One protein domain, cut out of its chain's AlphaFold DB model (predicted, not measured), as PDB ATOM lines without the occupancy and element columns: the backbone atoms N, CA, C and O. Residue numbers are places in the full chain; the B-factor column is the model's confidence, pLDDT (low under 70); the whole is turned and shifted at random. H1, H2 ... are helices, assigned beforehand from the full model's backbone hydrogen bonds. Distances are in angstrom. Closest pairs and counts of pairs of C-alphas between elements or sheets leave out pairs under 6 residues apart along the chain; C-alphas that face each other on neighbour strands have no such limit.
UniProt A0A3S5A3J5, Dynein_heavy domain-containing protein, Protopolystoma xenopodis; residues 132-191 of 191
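Overview. This is residues 132 to 191 of the 191 residues of the protein "Dynein_heavy domain-containing protein" of Protopolystoma xenopodis (UniProt A0A3S5A3J5). There is little regular structure here: the longest helix, H2, packs at a steep angle on the shorter H1, a long loop swings out between them, and a second leads away to the tiny H3. Residues 140 to 146, 150 to 156 and 179 to 186 stick out. The 60 printed residues have three named helices, H1, H2, H3 in chain order, and no named strand; the class is all helix, with 21 residues in named elements. The whole is loose, with a radius of gyration of the C-alphas of 13.2 A and spans of 34 by 31 by 21 A.

Arrangement. Start at H2, residues 158 to 167. It touches H1, residues 134 to 140, the closest C-alphas being those of Leu 164 and Asn 135, 6.6 A apart. They run the same way at a steep tilt of 53 degrees. H3, residues 185 to 188, is apart from both. Every O i to N i+4 pair in H1 and H2 is within hydrogen-bond range; H3 is too short for one.

Along the chain. Find C-alpha 158 at (27.535, 3.718, 5.879); H2 runs 14.4 A from there. H1, 9.9 A long, begins at (24.138, -6.409, 10.878). H3, 5.8 A long, ends at (35.985, -2.703, -10.871).

Size, cuts and confidence. The C-alphas of Asp 136 and Gly 183 are farthest apart, 34.4 A. Both links are long, 17 residues each. The printed part has no cut. Look for pLDDT under 70 at residues 171 to 173 and 182 to 191.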
ATOM      1  N   PRO A 132      16.797  -6.327  11.679       72.00
ATOM      2  CA  PRO A 132      17.960  -7.153  11.404       72.00
ATOM      3  C   PRO A 132      19.210  -6.482  11.977       72.00
ATOM      4  O   PRO A 132      19.504  -5.327  11.669       72.00
ATOM      5  N   ASN A 133      19.945  -7.211  12.810       82.25
ATOM      6  CA  ASN A 133      21.224  -6.771  13.342       82.25
ATOM      7  C   ASN A 133      22.337  -7.170  12.368       82.25
ATOM      8  O   ASN A 133      22.520  -8.350  12.074       82.25
ATOM      9  N   LEU A 134      23.086  -6.185  11.869       82.06
ATOM     10  CA  LEU A 134      24.138  -6.409  10.878       82.06
ATOM     11  C   LEU A 134      25.244  -7.343  11.403       82.06
ATOM     12  O   LEU A 134      25.822  -8.099  10.628       82.06
ATOM     13  N   ASN A 135      25.492  -7.339  12.716       83.38
ATOM     14  CA  ASN A 135      26.484  -8.213  13.341       83.38
ATOM     15  C   ASN A 135      26.093  -9.695  13.252       83.38
ATOM     16  O   ASN A 135      26.906 -10.542  12.875       83.38
ATOM     17  N   ASP A 136      24.823  -9.994  13.525       85.56
ATOM     18  CA  ASP A 136      24.299 -11.360  13.457       85.56
ATOM     19  C   ASP A 136      24.354 -11.877  12.013       85.56
ATOM     20  O   ASP A 136      24.735 -13.022  11.772       85.56
ATOM     21  N   VAL A 137      24.060 -11.001  11.042       85.81
ATOM     22  CA  VAL A 137      24.168 -11.327   9.614       85.81
ATOM     23  C   VAL A 137      25.609 -11.676   9.253       85.81
ATOM     24  O   VAL A 137      25.828 -12.770   8.743       85.81
ATOM     25  N   VAL A 138      26.590 -10.819   9.565       83.81
ATOM     26  CA  VAL A 138      27.993 -11.074   9.188       83.81
ATOM     27  C   VAL A 138      28.539 -12.341   9.848       83.81
ATOM     28  O   VAL A 138      29.174 -13.149   9.172       83.81
ATOM     29  N   THR A 139      28.218 -12.574  11.123       84.12
ATOM     30  CA  THR A 139      28.634 -13.788  11.850       84.12
ATOM     31  C   THR A 139      28.027 -15.062  11.251       84.12
ATOM     32  O   THR A 139      28.657 -16.116  11.260       84.12
ATOM     33  N   SER A 140      26.810 -14.978  10.703       85.62
ATOM     34  CA  SER A 140      26.129 -16.110  10.059       85.62
ATOM     35  C   SER A 140      26.538 -16.355   8.598       85.62
ATOM     36  O   SER A 140      26.149 -17.366   8.013       85.62
ATOM     37  N   THR A 141      27.302 -15.441   7.993       86.44
ATOM     38  CA  THR A 141      27.698 -15.499   6.577       86.44
ATOM     39  C   THR A 141      29.143 -15.945   6.378       86.44
ATOM     40  O   THR A 141      29.990 -15.811   7.254       86.44
ATOM     41  N   SER A 142      29.430 -16.463   5.184       87.25
ATOM     42  CA  SER A 142      30.780 -16.842   4.750       87.25
ATOM     43  C   SER A 142      31.386 -15.751   3.857       87.25
ATOM     44  O   SER A 142      30.635 -15.122   3.108       87.25
ATOM     45  N   PRO A 143      32.724 -15.580   3.816       84.19
ATOM     46  CA  PRO A 143      33.403 -14.666   2.887       84.19
ATOM     47  C   PRO A 143      33.092 -14.906   1.401       84.19
ATOM     48  O   PRO A 143      33.315 -14.033   0.568       84.19
ATOM     49  N   THR A 144      32.585 -16.089   1.054       90.44
ATOM     50  CA  THR A 144      32.176 -16.452  -0.311       90.44
ATOM     51  C   THR A 144      30.749 -16.022  -0.661       90.44
ATOM     52  O   THR A 144      30.342 -16.163  -1.812       90.44
ATOM     53  N   VAL A 145      29.971 -15.534   0.311       89.31
ATOM     54  CA  VAL A 145      28.561 -15.161   0.142       89.31
ATOM     55  C   VAL A 145      28.427 -13.638   0.240       89.31
ATOM     56  O   VAL A 145      28.631 -13.084   1.320       89.31
ATOM     57  N   PRO A 146      28.082 -12.931  -0.854       88.44
ATOM     58  CA  PRO A 146      27.927 -11.483  -0.812       88.44
ATOM     59  C   PRO A 146      26.693 -11.076   0.006       88.44
ATOM     60  O   PRO A 146      25.626 -11.683  -0.106       88.44
ATOM     61  N   ILE A 147      26.828 -10.005   0.789       87.56
ATOM     62  CA  ILE A 147      25.743  -9.415   1.582       87.56
ATOM     63  C   ILE A 147      25.179  -8.209   0.829       87.56
ATOM     64  O   ILE A 147      25.923  -7.310   0.441       87.56
ATOM     65  N   ILE A 148      23.858  -8.172   0.645       88.31
ATOM     66  CA  ILE A 148      23.155  -7.072  -0.028       88.31
ATOM     67  C   ILE A 148      22.258  -6.361   0.986       88.31
ATOM     68  O   ILE A 148      21.375  -6.976   1.583       88.31
ATOM     69  N   LEU A 149      22.463  -5.053   1.155       85.12
ATOM     70  CA  LEU A 149      21.653  -4.201   2.026       85.12
ATOM     71  C   LEU A 149      20.657  -3.400   1.190       85.12
ATOM     72  O   LEU A 149      21.040  -2.557   0.383       85.12
ATOM     73  N   ILE A 150      19.366  -3.654   1.396       87.81
ATOM     74  CA  ILE A 150      18.290  -2.914   0.733       87.81
ATOM     75  C   ILE A 150      17.851  -1.786   1.663       87.81
ATOM     76  O   ILE A 150      17.216  -2.028   2.690       87.81
ATOM     77  N   VAL A 151      18.188  -0.551   1.295       84.75
ATOM     78  CA  VAL A 151      17.844   0.646   2.068       84.75
ATOM     79  C   VAL A 151      16.696   1.412   1.431       84.75
ATOM     80  O   VAL A 151      16.497   1.401   0.216       84.75
ATOM     81  N   LYS A 152      15.914   2.091   2.271       86.00
ATOM     82  CA  LYS A 152      14.925   3.060   1.793       86.00
ATOM     83  C   LYS A 152      15.649   4.335   1.335       86.00
ATOM     84  O   LYS A 152      16.683   4.665   1.918       86.00
ATOM     85  N   PRO A 153      15.108   5.083   0.358       85.69
ATOM     86  CA  PRO A 153      15.663   6.378  -0.028       85.69
ATOM     87  C   PRO A 153      15.862   7.293   1.192       85.69
ATOM     88  O   PRO A 153      14.965   7.407   2.025       85.69
ATOM     89  N   GLY A 154      17.040   7.913   1.306       80.69
ATOM     90  CA  GLY A 154      17.405   8.790   2.428       80.69
ATOM     91  C   GLY A 154      17.943   8.081   3.680       80.69
ATOM     92  O   GLY A 154      18.315   8.754   4.634       80.69
ATOM     93  N   CYS A 155      18.013   6.747   3.693       81.62
ATOM     94  CA  CYS A 155      18.671   5.987   4.755       81.62
ATOM     95  C   CYS A 155      20.093   5.617   4.310       81.62
ATOM     96  O   CYS A 155      20.256   4.854   3.358       81.62
ATOM     97  N   ASP A 156      21.108   6.164   4.982       81.81
ATOM     98  CA  ASP A 156      22.516   5.858   4.714       81.81
ATOM     99  C   ASP A 156      23.022   4.746   5.660       81.81
ATOM    100  O   ASP A 156      23.099   4.967   6.872       81.81
ATOM    101  N   PRO A 157      23.368   3.547   5.152       82.06
ATOM    102  CA  PRO A 157      23.876   2.449   5.973       82.06
ATOM    103  C   PRO A 157      25.365   2.597   6.334       82.06
ATOM    104  O   PRO A 157      25.880   1.792   7.110       82.06
ATOM    105  N   THR A 158      26.070   3.594   5.787       82.56
ATOM    106  CA  THR A 158      27.535   3.718   5.879       82.56
ATOM    107  C   THR A 158      28.034   3.782   7.322       82.56
ATOM    108  O   THR A 158      29.012   3.114   7.661       82.56
ATOM    109  N   GLN A 159      27.344   4.517   8.201       82.25
ATOM    110  CA  GLN A 159      27.705   4.594   9.624       82.25
ATOM    111  C   GLN A 159      27.612   3.226  10.317       82.25
ATOM    112  O   GLN A 159      28.562   2.806  10.969       82.25
ATOM    113  N   GLY A 160      26.530   2.475  10.089       82.81
ATOM    114  CA  GLY A 160      26.358   1.146  10.684       82.81
ATOM    115  C   GLY A 160      27.391   0.120  10.203       82.81
ATOM    116  O   GLY A 160      27.782  -0.764  10.963       82.81
ATOM    117  N   ILE A 161      27.868   0.249   8.960       84.69
ATOM    118  CA  ILE A 161      28.946  -0.594   8.419       84.69
ATOM    119  C   ILE A 161      30.289  -0.238   9.071       84.69
ATOM    120  O   ILE A 161      31.035  -1.143   9.441       84.69
ATOM    121  N   ASN A 162      30.586   1.055   9.244       83.38
ATOM    122  CA  ASN A 162      31.800   1.514   9.930       83.38
ATOM    123  C   ASN A 162      31.857   1.006  11.377       83.38
ATOM    124  O   ASN A 162      32.870   0.448  11.796       83.38
ATOM    125  N   ASP A 163      30.752   1.131  12.115       84.62
ATOM    126  CA  ASP A 163      30.655   0.649  13.495       84.62
ATOM    127  C   ASP A 163      30.856  -0.868  13.584       84.62
ATOM    128  O   ASP A 163      31.456  -1.371  14.537       84.62
ATOM    129  N   LEU A 164      30.369  -1.619  12.591       84.00
ATOM    130  CA  LEU A 164      30.568  -3.061  12.534       84.00
ATOM    131  C   LEU A 164      32.020  -3.432  12.219       84.00
ATOM    132  O   LEU A 164      32.574  -4.314  12.872       84.00
ATOM    133  N   ALA A 165      32.643  -2.749  11.257       83.56
ATOM    134  CA  ALA A 165      34.047  -2.955  10.918       83.56
ATOM    135  C   ALA A 165      34.962  -2.686  12.121       83.56
ATOM    136  O   ALA A 165      35.867  -3.475  12.394       83.56
ATOM    137  N   ALA A 166      34.669  -1.627  12.886       82.19
ATOM    138  CA  ALA A 166      35.366  -1.319  14.130       82.19
ATOM    139  C   ALA A 166      35.181  -2.427  15.183       82.19
ATOM    140  O   ALA A 166      36.157  -2.860  15.788       82.19
ATOM    141  N   LYS A 167      33.953  -2.933  15.366       82.88
ATOM    142  CA  LYS A 167      33.651  -4.029  16.310       82.88
ATOM    143  C   LYS A 167      34.310  -5.357  15.945       82.88
ATOM    144  O   LYS A 167      34.638  -6.124  16.841       82.88
ATOM    145  N   MET A 168      34.473  -5.642  14.657       78.50
ATOM    146  CA  MET A 168      35.109  -6.869  14.167       78.50
ATOM    147  C   MET A 168      36.633  -6.746  14.033       78.50
ATOM    148  O   MET A 168      37.260  -7.610  13.423       78.50
ATOM    149  N   GLU A 169      37.222  -5.658  14.546       75.75
ATOM    150  CA  GLU A 169      38.653  -5.343  14.430       75.75
ATOM    151  C   GLU A 169      39.161  -5.415  12.977       75.75
ATOM    152  O   GLU A 169      40.338  -5.670  12.697       75.75
ATOM    153  N   MET A 170      38.268  -5.170  12.010       72.06
ATOM    154  CA  MET A 170      38.630  -5.093  10.605       72.06
ATOM    155  C   MET A 170      39.401  -3.793  10.417       72.06
ATOM    156  O   MET A 170      38.829  -2.711  10.331       72.06
ATOM    157  N   THR A 171      40.731  -3.901  10.398       64.25
ATOM    158  CA  THR A 171      41.641  -2.762  10.242       64.25
ATOM    159  C   THR A 171      41.219  -1.915   9.039       64.25
ATOM    160  O   THR A 171      40.823  -2.472   8.014       64.25
ATOM    161  N   ALA A 172      41.366  -0.588   9.122       59.62
ATOM    162  CA  ALA A 172      40.947   0.373   8.088       59.62
ATOM    163  C   ALA A 172      41.423   0.036   6.656       59.62
ATOM    164  O   ALA A 172      40.819   0.465   5.681       59.62
ATOM    165  N   ASN A 173      42.468  -0.785   6.513       63.00
ATOM    166  CA  ASN A 173      42.989  -1.246   5.226       63.00
ATOM    167  C   ASN A 173      42.177  -2.379   4.554       63.00
ATOM    168  O   ASN A 173      42.456  -2.731   3.408       63.00
ATOM    169  N   ARG A 174      41.201  -2.984   5.249       71.75
ATOM    170  CA  ARG A 174      40.373  -4.099   4.743       71.75
ATOM    171  C   ARG A 174      38.986  -3.677   4.259       71.75
ATOM    172  O   ARG A 174      38.359  -4.445   3.535       71.75
ATOM    173  N   VAL A 175      38.515  -2.484   4.622       75.19
ATOM    174  CA  VAL A 175      37.216  -1.959   4.179       75.19
ATOM    175  C   VAL A 175      37.447  -0.897   3.114       75.19
ATOM    176  O   VAL A 175      38.112   0.105   3.358       75.19
ATOM    177  N   LYS A 176      36.908  -1.122   1.914       80.56
ATOM    178  CA  LYS A 176      36.975  -0.172   0.800       80.56
ATOM    179  C   LYS A 176      35.562   0.216   0.391       80.56
ATOM    180  O   LYS A 176      34.753  -0.649   0.066       80.56
ATOM    181  N   TYR A 177      35.287   1.515   0.395       79.38
ATOM    182  CA  TYR A 177      34.019   2.066  -0.068       79.38
ATOM    183  C   TYR A 177      34.122   2.400  -1.552       79.38
ATOM    184  O   TYR A 177      35.039   3.104  -1.971       79.38
ATOM    185  N   LEU A 178      33.176   1.893  -2.341       80.44
ATOM    186  CA  LEU A 178      33.054   2.211  -3.759       80.44
ATOM    187  C   LEU A 178      31.632   2.701  -4.033       80.44
ATOM    188  O   LEU A 178      30.668   1.954  -3.869       80.44
ATOM    189  N   SER A 179      31.506   3.953  -4.463       78.44
ATOM    190  CA  SER A 179      30.212   4.547  -4.800       78.44
ATOM    191  C   SER A 179      29.860   4.253  -6.253       78.44
ATOM    192  O   SER A 179      30.550   4.674  -7.175       78.44
ATOM    193  N   MET A 180      28.754   3.555  -6.495       74.19
ATOM    194  CA  MET A 180      28.302   3.241  -7.854       74.19
ATOM    195  C   MET A 180      27.620   4.456  -8.512       74.19
ATOM    196  O   MET A 180      26.397   4.537  -8.555       74.19
ATOM    197  N   GLY A 181      28.414   5.411  -9.006       74.44
ATOM    198  CA  GLY A 181      27.968   6.526  -9.857       74.44
ATOM    199  C   GLY A 181      28.251   6.288 -11.348       74.44
ATOM    200  O   GLY A 181      28.961   5.346 -11.707       74.44
ATOM    201  N   GLN A 182      27.715   7.143 -12.225       51.00
ATOM    202  CA  GLN A 182      28.096   7.147 -13.646       51.00
ATOM    203  C   GLN A 182      29.594   7.489 -13.781       51.00
ATOM    204  O   GLN A 182      30.036   8.498 -13.235       51.00
ATOM    205  N   GLY A 183      30.369   6.641 -14.474       61.66
ATOM    206  CA  GLY A 183      31.805   6.834 -14.725       61.66
ATOM    207  C   GLY A 183      32.769   6.090 -13.785       61.66
ATOM    208  O   GLY A 183      33.970   6.345 -13.833       61.66
ATOM    209  N   GLN A 184      32.286   5.177 -12.927       55.78
ATOM    210  CA  GLN A 184      33.135   4.382 -12.013       55.78
ATOM    211  C   GLN A 184      33.345   2.911 -12.436       55.78
ATOM    212  O   GLN A 184      33.870   2.111 -11.660       55.78
ATOM    213  N   GLU A 185      32.978   2.514 -13.659       58.31
ATOM    214  CA  GLU A 185      33.160   1.131 -14.131       58.31
ATOM    215  C   GLU A 185      34.625   0.653 -14.210       58.31
ATOM    216  O   GLU A 185      34.870  -0.543 -14.069       58.31
ATOM    217  N   ILE A 186      35.600   1.555 -14.369       54.97
ATOM    218  CA  ILE A 186      37.011   1.206 -14.637       54.97
ATOM    219  C   ILE A 186      37.740   0.678 -13.384       54.97
ATOM    220  O   ILE A 186      38.643  -0.150 -13.489       54.97
ATOM    221  N   VAL A 187      37.315   1.076 -12.179       55.78
ATOM    222  CA  VAL A 187      37.950   0.657 -10.908       55.78
ATOM    223  C   VAL A 187      37.518  -0.763 -10.483       55.78
ATOM    224  O   VAL A 187      38.021  -1.308  -9.505       55.78
ATOM    225  N   ARG A 188      36.608  -1.411 -11.231       50.12
ATOM    226  CA  ARG A 188      35.985  -2.703 -10.871       50.12
ATOM    227  C   ARG A 188      36.871  -3.943 -11.057       50.12
ATOM    228  O   ARG A 188      36.458  -5.029 -10.661       50.12
ATOM    229  N   SER A 189      38.073  -3.816 -11.619       37.47
ATOM    230  CA  SER A 189      39.017  -4.936 -11.732       37.47
ATOM    231  C   SER A 189      39.858  -5.066 -10.458       37.47
ATOM    232  O   SER A 189      41.003  -4.612 -10.413       37.47
ATOM    233  N   CYS A 190      39.321  -5.707  -9.419       40.12
ATOM    234  CA  CYS A 190      40.162  -6.230  -8.343       40.12
ATOM    235  C   CYS A 190      40.960  -7.436  -8.872       40.12
ATOM    236  O   CYS A 190      40.367  -8.441  -9.260       40.12
ATOM    237  N   ARG A 191      42.293  -7.303  -8.911       30.50
ATOM    238  CA  ARG A 191      43.209  -8.447  -8.792       30.50
ATOM    239  C   ARG A 191      43.145  -9.009  -7.378       30.50
ATOM    240  O   ARG A 191      42.949  -8.188  -6.451       30.50
TER     241      ARG A 191